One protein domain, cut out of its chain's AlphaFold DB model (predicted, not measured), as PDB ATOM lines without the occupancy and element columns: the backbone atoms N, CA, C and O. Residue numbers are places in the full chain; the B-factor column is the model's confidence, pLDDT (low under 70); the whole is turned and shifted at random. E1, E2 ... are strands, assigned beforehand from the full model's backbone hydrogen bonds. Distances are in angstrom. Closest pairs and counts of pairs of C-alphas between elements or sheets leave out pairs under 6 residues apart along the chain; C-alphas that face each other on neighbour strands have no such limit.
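What this domain is: This is residues 204 to 264 of the 362 residues of the protein "Cupredoxin_1 domain-containing protein" of Bacillus yapensis (UniProt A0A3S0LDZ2). With little regular structure, this is a small twisted sheet, the meander E2, E3, E4, each strand the antiparallel neighbour of the one before, with strand E1 set apart from it and a long unnamed tail, residues 247 to 264. The 61 printed residues have four named strands, E1 to E4 along the chain, and no named helix; the class is all strand, with 22 residues in strands. The whole is loose and elongated, with radius of gyration of the C-alphas 13.2 A and spans 43 by 27 by 23 A.

How they stand to each other: Inner strand E3, residues 229 to 235, forms a hairpin with edge strand E2, residues 222 to 226, antiparallel at 147 degrees; N 231 and O 224 are within hydrogen-bond range, 2.8 A. E3 and edge strand E4, residues 243 to 246, form another hairpin, antiparallel at 151 degrees, with N 246 and O 232 at 2.8 A. The sheet is only just strongly twisted, its C-alphas up to 4.4 A off the best plane. E1, residues 206 to 211, pairs with no named strand and is apart from E2, E3 and E4.

Where its parts are: E3 spans 20.1 A, E2 12.8 A. E1 spans 13.3 A from C-alpha 206 at (-36.464, -3.955, 29.792). E4 spans 10.2 A to C-alpha 246 at (-24.816, 3.959, 20.898).

The domain as a whole: The printed part has no cut and no long link. The C-alphas farthest apart, Asp 227 and Thr 264, are 43.7 A apart. pLDDT is under 70 at residues 215, 239 and 252 to 264.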
ATOM      1  N   GLY A 204     -43.194  -5.227  27.304       75.38
ATOM      2  CA  GLY A 204     -42.684  -4.084  28.047       75.38
ATOM      3  C   GLY A 204     -41.469  -4.389  28.923       75.38
ATOM      4  O   GLY A 204     -41.027  -3.532  29.687       75.38
ATOM      5  N   GLU A 205     -40.907  -5.593  28.824       76.12
ATOM      6  CA  GLU A 205     -39.698  -5.961  29.555       76.12
ATOM      7  C   GLU A 205     -38.516  -5.097  29.115       76.12
ATOM      8  O   GLU A 205     -38.302  -4.858  27.924       76.12
ATOM      9  N   ILE A 206     -37.717  -4.646  30.080       77.00
ATOM     10  CA  ILE A 206     -36.464  -3.955  29.792       77.00
ATOM     11  C   ILE A 206     -35.479  -4.982  29.229       77.00
ATOM     12  O   ILE A 206     -35.075  -5.916  29.916       77.00
ATOM     13  N   ILE A 207     -35.073  -4.793  27.975       79.81
ATOM     14  CA  ILE A 207     -34.101  -5.657  27.284       79.81
ATOM     15  C   ILE A 207     -32.673  -5.112  27.369       79.81
ATOM     16  O   ILE A 207     -31.701  -5.825  27.110       79.81
ATOM     17  N   TRP A 208     -32.540  -3.818  27.663       82.44
ATOM     18  CA  TRP A 208     -31.260  -3.147  27.827       82.44
ATOM     19  C   TRP A 208     -31.434  -1.836  28.586       82.44
ATOM     20  O   TRP A 208     -32.411  -1.112  28.383       82.44
ATOM     21  N   SER A 209     -30.428  -1.500  29.385       80.00
ATOM     22  CA  SER A 209     -30.360  -0.246  30.120       80.00
ATOM     23  C   SER A 209     -28.972   0.369  30.032       80.00
ATOM     24  O   SER A 209     -27.974  -0.339  29.914       80.00
ATOM     25  N   TYR A 210     -28.909   1.691  30.153       81.06
ATOM     26  CA  TYR A 210     -27.660   2.427  30.301       81.06
ATOM     27  C   TYR A 210     -27.836   3.589  31.265       81.06
ATOM     28  O   TYR A 210     -28.676   4.459  31.044       81.06
ATOM     29  N   GLN A 211     -27.014   3.627  32.306       81.88
ATOM     30  CA  GLN A 211     -26.971   4.740  33.244       81.88
ATOM     31  C   GLN A 211     -26.065   5.844  32.692       81.88
ATOM     32  O   GLN A 211     -24.862   5.644  32.529       81.88
ATOM     33  N   THR A 212     -26.622   7.021  32.395       79.69
ATOM     34  CA  THR A 212     -25.791   8.179  32.033       79.69
ATOM     35  C   THR A 212     -25.142   8.793  33.273       79.69
ATOM     36  O   THR A 212     -25.532   8.524  34.408       79.69
ATOM     37  N   THR A 213     -24.153   9.661  33.073       73.88
ATOM     38  CA  THR A 213     -23.593  10.492  34.153       73.88
ATOM     39  C   THR A 213     -24.526  11.631  34.576       73.88
ATOM     40  O   THR A 213     -24.294  12.269  35.602       73.88
ATOM     41  N   GLY A 214     -25.551  11.924  33.769       71.38
ATOM     42  CA  GLY A 214     -26.489  13.006  34.026       71.38
ATOM     43  C   GLY A 214     -27.677  12.558  34.870       71.38
ATOM     44  O   GLY A 214     -27.939  11.373  35.037       71.38
ATOM     45  N   LEU A 215     -28.402  13.541  35.393       69.06
ATOM     46  CA  LEU A 215     -29.562  13.349  36.261       69.06
ATOM     47  C   LEU A 215     -30.868  13.237  35.477       69.06
ATOM     48  O   LEU A 215     -31.829  12.662  35.964       69.06
ATOM     49  N   THR A 216     -30.926  13.798  34.268       74.12
ATOM     50  CA  THR A 216     -32.138  13.795  33.439       74.12
ATOM     51  C   THR A 216     -31.799  13.636  31.965       74.12
ATOM     52  O   THR A 216     -30.698  13.959  31.514       74.12
ATOM     53  N   ILE A 217     -32.774  13.156  31.194       79.88
ATOM     54  CA  ILE A 217     -32.733  13.131  29.732       79.88
ATOM     55  C   ILE A 217     -34.015  13.801  29.248       79.88
ATOM     56  O   ILE A 217     -35.096  13.226  29.307       79.88
ATOM     57  N   SER A 218     -33.892  15.047  28.798       76.19
ATOM     58  CA  SER A 218     -35.046  15.871  28.401       76.19
ATOM     59  C   SER A 218     -35.190  16.023  26.886       76.19
ATOM     60  O   SER A 218     -36.237  16.464  26.411       76.19
ATOM     61  N   ALA A 219     -34.141  15.691  26.128       80.44
ATOM     62  CA  ALA A 219     -34.118  15.787  24.674       80.44
ATOM     63  C   ALA A 219     -34.461  14.441  24.025       80.44
ATOM     64  O   ALA A 219     -34.045  13.386  24.503       80.44
ATOM     65  N   SER A 220     -35.192  14.487  22.910       84.25
ATOM     66  CA  SER A 220     -35.500  13.298  22.116       84.25
ATOM     67  C   SER A 220     -34.230  12.690  21.499       84.25
ATOM     68  O   SER A 220     -33.364  13.442  21.039       84.25
ATOM     69  N   PRO A 221     -34.116  11.350  21.441       89.00
ATOM     70  CA  PRO A 221     -33.004  10.689  20.770       89.00
ATOM     71  C   PRO A 221     -33.037  10.949  19.262       89.00
ATOM     72  O   PRO A 221     -34.105  10.981  18.659       89.00
ATOM     73  N   SER A 222     -31.866  11.067  18.640       89.62
ATOM     74  CA  SER A 222     -31.728  11.045  17.177       89.62
ATOM     75  C   SER A 222     -31.187   9.694  16.727       89.62
ATOM     76  O   SER A 222     -30.196   9.213  17.279       89.62
ATOM     77  N   ILE A 223     -31.804   9.096  15.710       90.69
ATOM     78  CA  ILE A 223     -31.382   7.816  15.138       90.69
ATOM     79  C   ILE A 223     -30.975   8.040  13.685       90.69
ATOM     80  O   ILE A 223     -31.742   8.554  12.874       90.69
ATOM     81  N   PHE A 224     -29.751   7.656  13.338       89.69
ATOM     82  CA  PHE A 224     -29.178   7.954  12.025       89.69
ATOM     83  C   PHE A 224     -28.259   6.839  11.532       89.69
ATOM     84  O   PHE A 224     -27.850   5.962  12.293       89.69
ATOM     85  N   VAL A 225     -27.939   6.873  10.236       91.81
ATOM     86  CA  VAL A 225     -27.073   5.891   9.575       91.81
ATOM     87  C   VAL A 225     -25.879   6.592   8.933       91.81
ATOM     88  O   VAL A 225     -26.053   7.552   8.187       91.81
ATOM     89  N   VAL A 226     -24.673   6.085   9.190       91.56
ATOM     90  CA  VAL A 226     -23.425   6.498   8.523       91.56
ATOM     91  C   VAL A 226     -22.724   5.244   8.015       91.56
ATOM     92  O   VAL A 226     -22.570   4.283   8.766       91.56
ATOM     93  N   ASP A 227     -22.349   5.227   6.734       93.44
ATOM     94  CA  ASP A 227     -21.678   4.093   6.075       93.44
ATOM     95  C   ASP A 227     -22.382   2.736   6.291       93.44
ATOM     96  O   ASP A 227     -21.754   1.692   6.455       93.44
ATOM     97  N   GLY A 228     -23.719   2.750   6.322       91.88
ATOM     98  CA  GLY A 228     -24.546   1.558   6.536       91.88
ATOM     99  C   GLY A 228     -24.642   1.081   7.992       91.88
ATOM    100  O   GLY A 228     -25.301   0.076   8.250       91.88
ATOM    101  N   LYS A 229     -24.033   1.787   8.953       93.25
ATOM    102  CA  LYS A 229     -24.146   1.505  10.389       93.25
ATOM    103  C   LYS A 229     -25.129   2.469  11.057       93.25
ATOM    104  O   LYS A 229     -25.041   3.674  10.844       93.25
ATOM    105  N   GLN A 230     -26.057   1.935  11.853       94.12
ATOM    106  CA  GLN A 230     -27.037   2.717  12.614       94.12
ATOM    107  C   GLN A 230     -26.478   3.149  13.974       94.12
ATOM    108  O   GLN A 230     -25.733   2.401  14.616       94.12
ATOM    109  N   TYR A 231     -26.879   4.341  14.406       93.81
ATOM    110  CA  TYR A 231     -26.494   4.966  15.662       93.81
ATOM    111  C   TYR A 231     -27.712   5.567  16.364       93.81
ATOM    112  O   TYR A 231     -28.631   6.048  15.703       93.81
ATOM    113  N   ILE A 232     -27.680   5.578  17.695       93.31
ATOM    114  CA  ILE A 232     -28.635   6.279  18.559       93.31
ATOM    115  C   ILE A 232     -27.849   7.335  19.326       93.31
ATOM    116  O   ILE A 232     -26.875   6.995  19.995       93.31
ATOM    117  N   MET A 233     -28.247   8.598  19.241       92.56
ATOM    118  CA  MET A 233     -27.613   9.703  19.959       92.56
ATOM    119  C   MET A 233     -28.584  10.342  20.940       92.56
ATOM    120  O   MET A 233     -29.724  10.638  20.584       92.56
ATOM    121  N   ILE A 234     -28.101  10.599  22.153       90.94
ATOM    122  CA  ILE A 234     -28.834  11.293  23.213       90.94
ATOM    123  C   ILE A 234     -27.934  12.297  23.927       90.94
ATOM    124  O   ILE A 234     -26.706  12.235  23.835       90.94
ATOM    125  N   THR A 235     -28.558  13.164  24.715       89.50
ATOM    126  CA  THR A 235     -27.870  14.062  25.643       89.50
ATOM    127  C   THR A 235     -28.455  13.930  27.039       89.50
ATOM    128  O   THR A 235     -29.675  14.016  27.192       89.50
ATOM    129  N   SER A 236     -27.599  13.779  28.047       86.31
ATOM    130  CA  SER A 236     -27.998  13.915  29.447       86.31
ATOM    131  C   SER A 236     -27.827  15.361  29.925       86.31
ATOM    132  O   SER A 236     -26.996  16.115  29.409       86.31
ATOM    133  N   ALA A 237     -28.622  15.754  30.916       79.31
ATOM    134  CA  ALA A 237     -28.520  17.020  31.635       79.31
ATOM    135  C   ALA A 237     -28.201  16.773  33.121       79.31
ATOM    136  O   ALA A 237     -28.116  15.631  33.570       79.31
ATOM    137  N   GLY A 238     -27.989  17.839  33.894       73.38
ATOM    138  CA  GLY A 238     -27.571  17.777  35.299       73.38
ATOM    139  C   GLY A 238     -26.168  18.350  35.503       73.38
ATOM    140  O   GLY A 238     -25.740  19.229  34.757       73.38
ATOM    141  N   ASN A 239     -25.462  17.867  36.528       67.12
ATOM    142  CA  ASN A 239     -24.166  18.423  36.943       67.12
ATOM    143  C   ASN A 239     -23.019  18.157  35.954       67.12
ATOM    144  O   ASN A 239     -22.084  18.951  35.889       67.12
ATOM    145  N   ASP A 240     -23.100  17.068  35.189       74.44
ATOM    146  CA  ASP A 240     -22.114  16.700  34.169       74.44
ATOM    147  C   ASP A 240     -22.828  16.278  32.871       74.44
ATOM    148  O   ASP A 240     -23.013  15.082  32.617       74.44
ATOM    149  N   PRO A 241     -23.337  17.249  32.086       81.69
ATOM    150  CA  PRO A 241     -24.087  16.967  30.870       81.69
ATOM    151  C   PRO A 241     -23.171  16.380  29.795       81.69
ATOM    152  O   PRO A 241     -22.100  16.916  29.507       81.69
ATOM    153  N   GLN A 242     -23.614  15.297  29.159       86.75
ATOM    154  CA  GLN A 242     -22.818  14.569  28.174       86.75
ATOM    155  C   GLN A 242     -23.648  14.163  26.953       86.75
ATOM    156  O   GLN A 242     -24.871  14.032  27.015       86.75
ATOM    157  N   VAL A 243     -22.960  13.950  25.829       91.44
ATOM    158  CA  VAL A 243     -23.524  13.347  24.614       91.44
ATOM    159  C   VAL A 243     -23.150  11.871  24.607       91.44
ATOM    160  O   VAL A 243     -21.972  11.539  24.728       91.44
ATOM    161  N   PHE A 244     -24.131  10.997  24.396       90.56
ATOM    162  CA  PHE A 244     -23.912   9.559  24.264       90.56
ATOM    163  C   PHE A 244     -24.300   9.112  22.864       90.56
ATOM    164  O   PHE A 244     -25.311   9.563  22.320       90.56
ATOM    165  N   VAL A 245     -23.495   8.221  22.285       92.44
ATOM    166  CA  VAL A 245     -23.755   7.619  20.978       92.44
ATOM    167  C   VAL A 245     -23.633   6.109  21.101       92.44
ATOM    168  O   VAL A 245     -22.560   5.584  21.395       92.44
ATOM    169  N   PHE A 246     -24.729   5.411  20.841       91.25
ATOM    170  CA  PHE A 246     -24.816   3.959  20.898       91.25
ATOM    171  C   PHE A 246     -24.855   3.377  19.491       91.25
ATOM    172  O   PHE A 246     -25.443   3.958  18.580       91.25
ATOM    173  N   ALA A 247     -24.248   2.207  19.316       92.94
ATOM    174  CA  ALA A 247     -24.361   1.415  18.099       92.94
ATOM    175  C   ALA A 247     -24.077  -0.059  18.393       92.94
ATOM    176  O   ALA A 247     -23.391  -0.396  19.363       92.94
ATOM    177  N   LEU A 248     -24.527  -0.947  17.505       89.88
ATOM    178  CA  LEU A 248     -24.167  -2.362  17.582       89.88
ATOM    179  C   LEU A 248     -22.638  -2.547  17.529       89.88
ATOM    180  O   LEU A 248     -21.932  -1.912  16.732       89.88
ATOM    181  N   GLY A 249     -22.135  -3.420  18.408       86.44
ATOM    182  CA  GLY A 249     -20.703  -3.650  18.618       86.44
ATOM    183  C   GLY A 249     -19.989  -2.579  19.455       86.44
ATOM    184  O   GLY A 249     -18.762  -2.580  19.480       86.44
ATOM    185  N   GLY A 250     -20.722  -1.660  20.096       84.12
ATOM    186  CA  GLY A 250     -20.169  -0.745  21.101       84.12
ATOM    187  C   GLY A 250     -19.657  -1.475  22.349       84.12
ATOM    188  O   GLY A 250     -20.032  -2.620  22.616       84.12
ATOM    189  N   GLU A 251     -18.779  -0.819  23.107       76.75
ATOM    190  CA  GLU A 251     -18.175  -1.389  24.311       76.75
ATOM    191  C   GLU A 251     -19.196  -1.458  25.458       76.75
ATOM    192  O   GLU A 251     -19.686  -0.438  25.932       76.75
ATOM    193  N   LYS A 252     -19.519  -2.673  25.915       69.44
ATOM    194  CA  LYS A 252     -20.497  -2.904  26.993       69.44
ATOM    195  C   LYS A 252     -19.926  -2.733  28.407       69.44
ATOM    196  O   LYS A 252     -20.677  -2.777  29.366       69.44
ATOM    197  N   SER A 253     -18.615  -2.530  28.556       60.75
ATOM    198  CA  SER A 253     -17.978  -2.309  29.870       60.75
ATOM    199  C   SER A 253     -18.417  -0.995  30.536       60.75
ATOM    200  O   SER A 253     -18.172  -0.799  31.722       60.75
ATOM    201  N   GLN A 254     -19.052  -0.098  29.772       52.97
ATOM    202  CA  GLN A 254     -19.497   1.221  30.221       52.97
ATOM    203  C   GLN A 254     -20.931   1.218  30.785       52.97
ATOM    204  O   GLN A 254     -21.289   2.149  31.496       52.97
ATOM    205  N   ALA A 255     -21.719   0.170  30.505       52.66
ATOM    206  CA  ALA A 255     -22.929  -0.227  31.232       52.66
ATOM    207  C   ALA A 255     -23.327  -1.647  30.790       52.66
ATOM    208  O   ALA A 255     -23.447  -1.915  29.587       52.66
ATOM    209  N   GLU A 256     -23.537  -2.560  31.738       46.41
ATOM    210  CA  GLU A 256     -24.098  -3.873  31.417       46.41
ATOM    211  C   GLU A 256     -25.578  -3.738  31.034       46.41
ATOM    212  O   GLU A 256     -26.265  -2.809  31.460       46.41
ATOM    213  N   ALA A 257     -26.078  -4.657  30.204       48.25
ATOM    214  CA  ALA A 257     -27.520  -4.773  30.031       48.25
ATOM    215  C   ALA A 257     -28.105  -5.174  31.391       48.25
ATOM    216  O   ALA A 257     -27.756  -6.239  31.893       48.25
ATOM    217  N   GLY A 258     -28.933  -4.315  31.992       49.09
ATOM    218  CA  GLY A 258     -29.686  -4.688  33.185       49.09
ATOM    219  C   GLY A 258     -30.623  -5.853  32.868       49.09
ATOM    220  O   GLY A 258     -31.167  -5.924  31.765       49.09
ATOM    221  N   GLU A 259     -30.778  -6.775  33.814       46.06
ATOM    222  CA  GLU A 259     -31.872  -7.745  33.782       46.06
ATOM    223  C   GLU A 259     -33.194  -7.017  34.084       46.06
ATOM    224  O   GLU A 259     -33.188  -5.935  34.675       46.06
ATOM    225  N   ALA A 260     -34.324  -7.573  33.642       44.94
ATOM    226  CA  ALA A 260     -35.634  -7.006  33.942       44.94
ATOM    227  C   ALA A 260     -35.827  -6.930  35.470       44.94
ATOM    228  O   ALA A 260     -35.875  -7.959  36.140       44.94
ATOM    229  N   GLU A 261     -35.908  -5.716  36.020       48.94
ATOM    230  CA  GLU A 261     -36.204  -5.500  37.440       48.94
ATOM    231  C   GLU A 261     -37.677  -5.875  37.702       48.94
ATOM    232  O   GLU A 261     -38.583  -5.368  37.033       48.94
ATOM    233  N   GLU A 262     -37.934  -6.780  38.658       42.84
ATOM    234  CA  GLU A 262     -39.302  -7.062  39.110       42.84
ATOM    235  C   GLU A 262     -39.903  -5.799  39.741       42.84
ATOM    236  O   GLU A 262     -39.300  -5.137  40.581       42.84
ATOM    237  N   THR A 263     -41.137  -5.464  39.363       44.06
ATOM    238  CA  THR A 263     -41.831  -4.232  39.781       44.06
ATOM    239  C   THR A 263     -42.323  -4.243  41.235       44.06
ATOM    240  O   THR A 263     -43.047  -3.330  41.653       44.06
ATOM    241  N   THR A 264     -41.988  -5.281  42.002       45.62
ATOM    242  CA  THR A 264     -42.270  -5.354  43.435       45.62
ATOM    243  C   THR A 264     -41.275  -4.481  44.174       45.62
ATOM    244  O   THR A 264     -40.080  -4.670  44.004       45.62
TER     245      THR A 264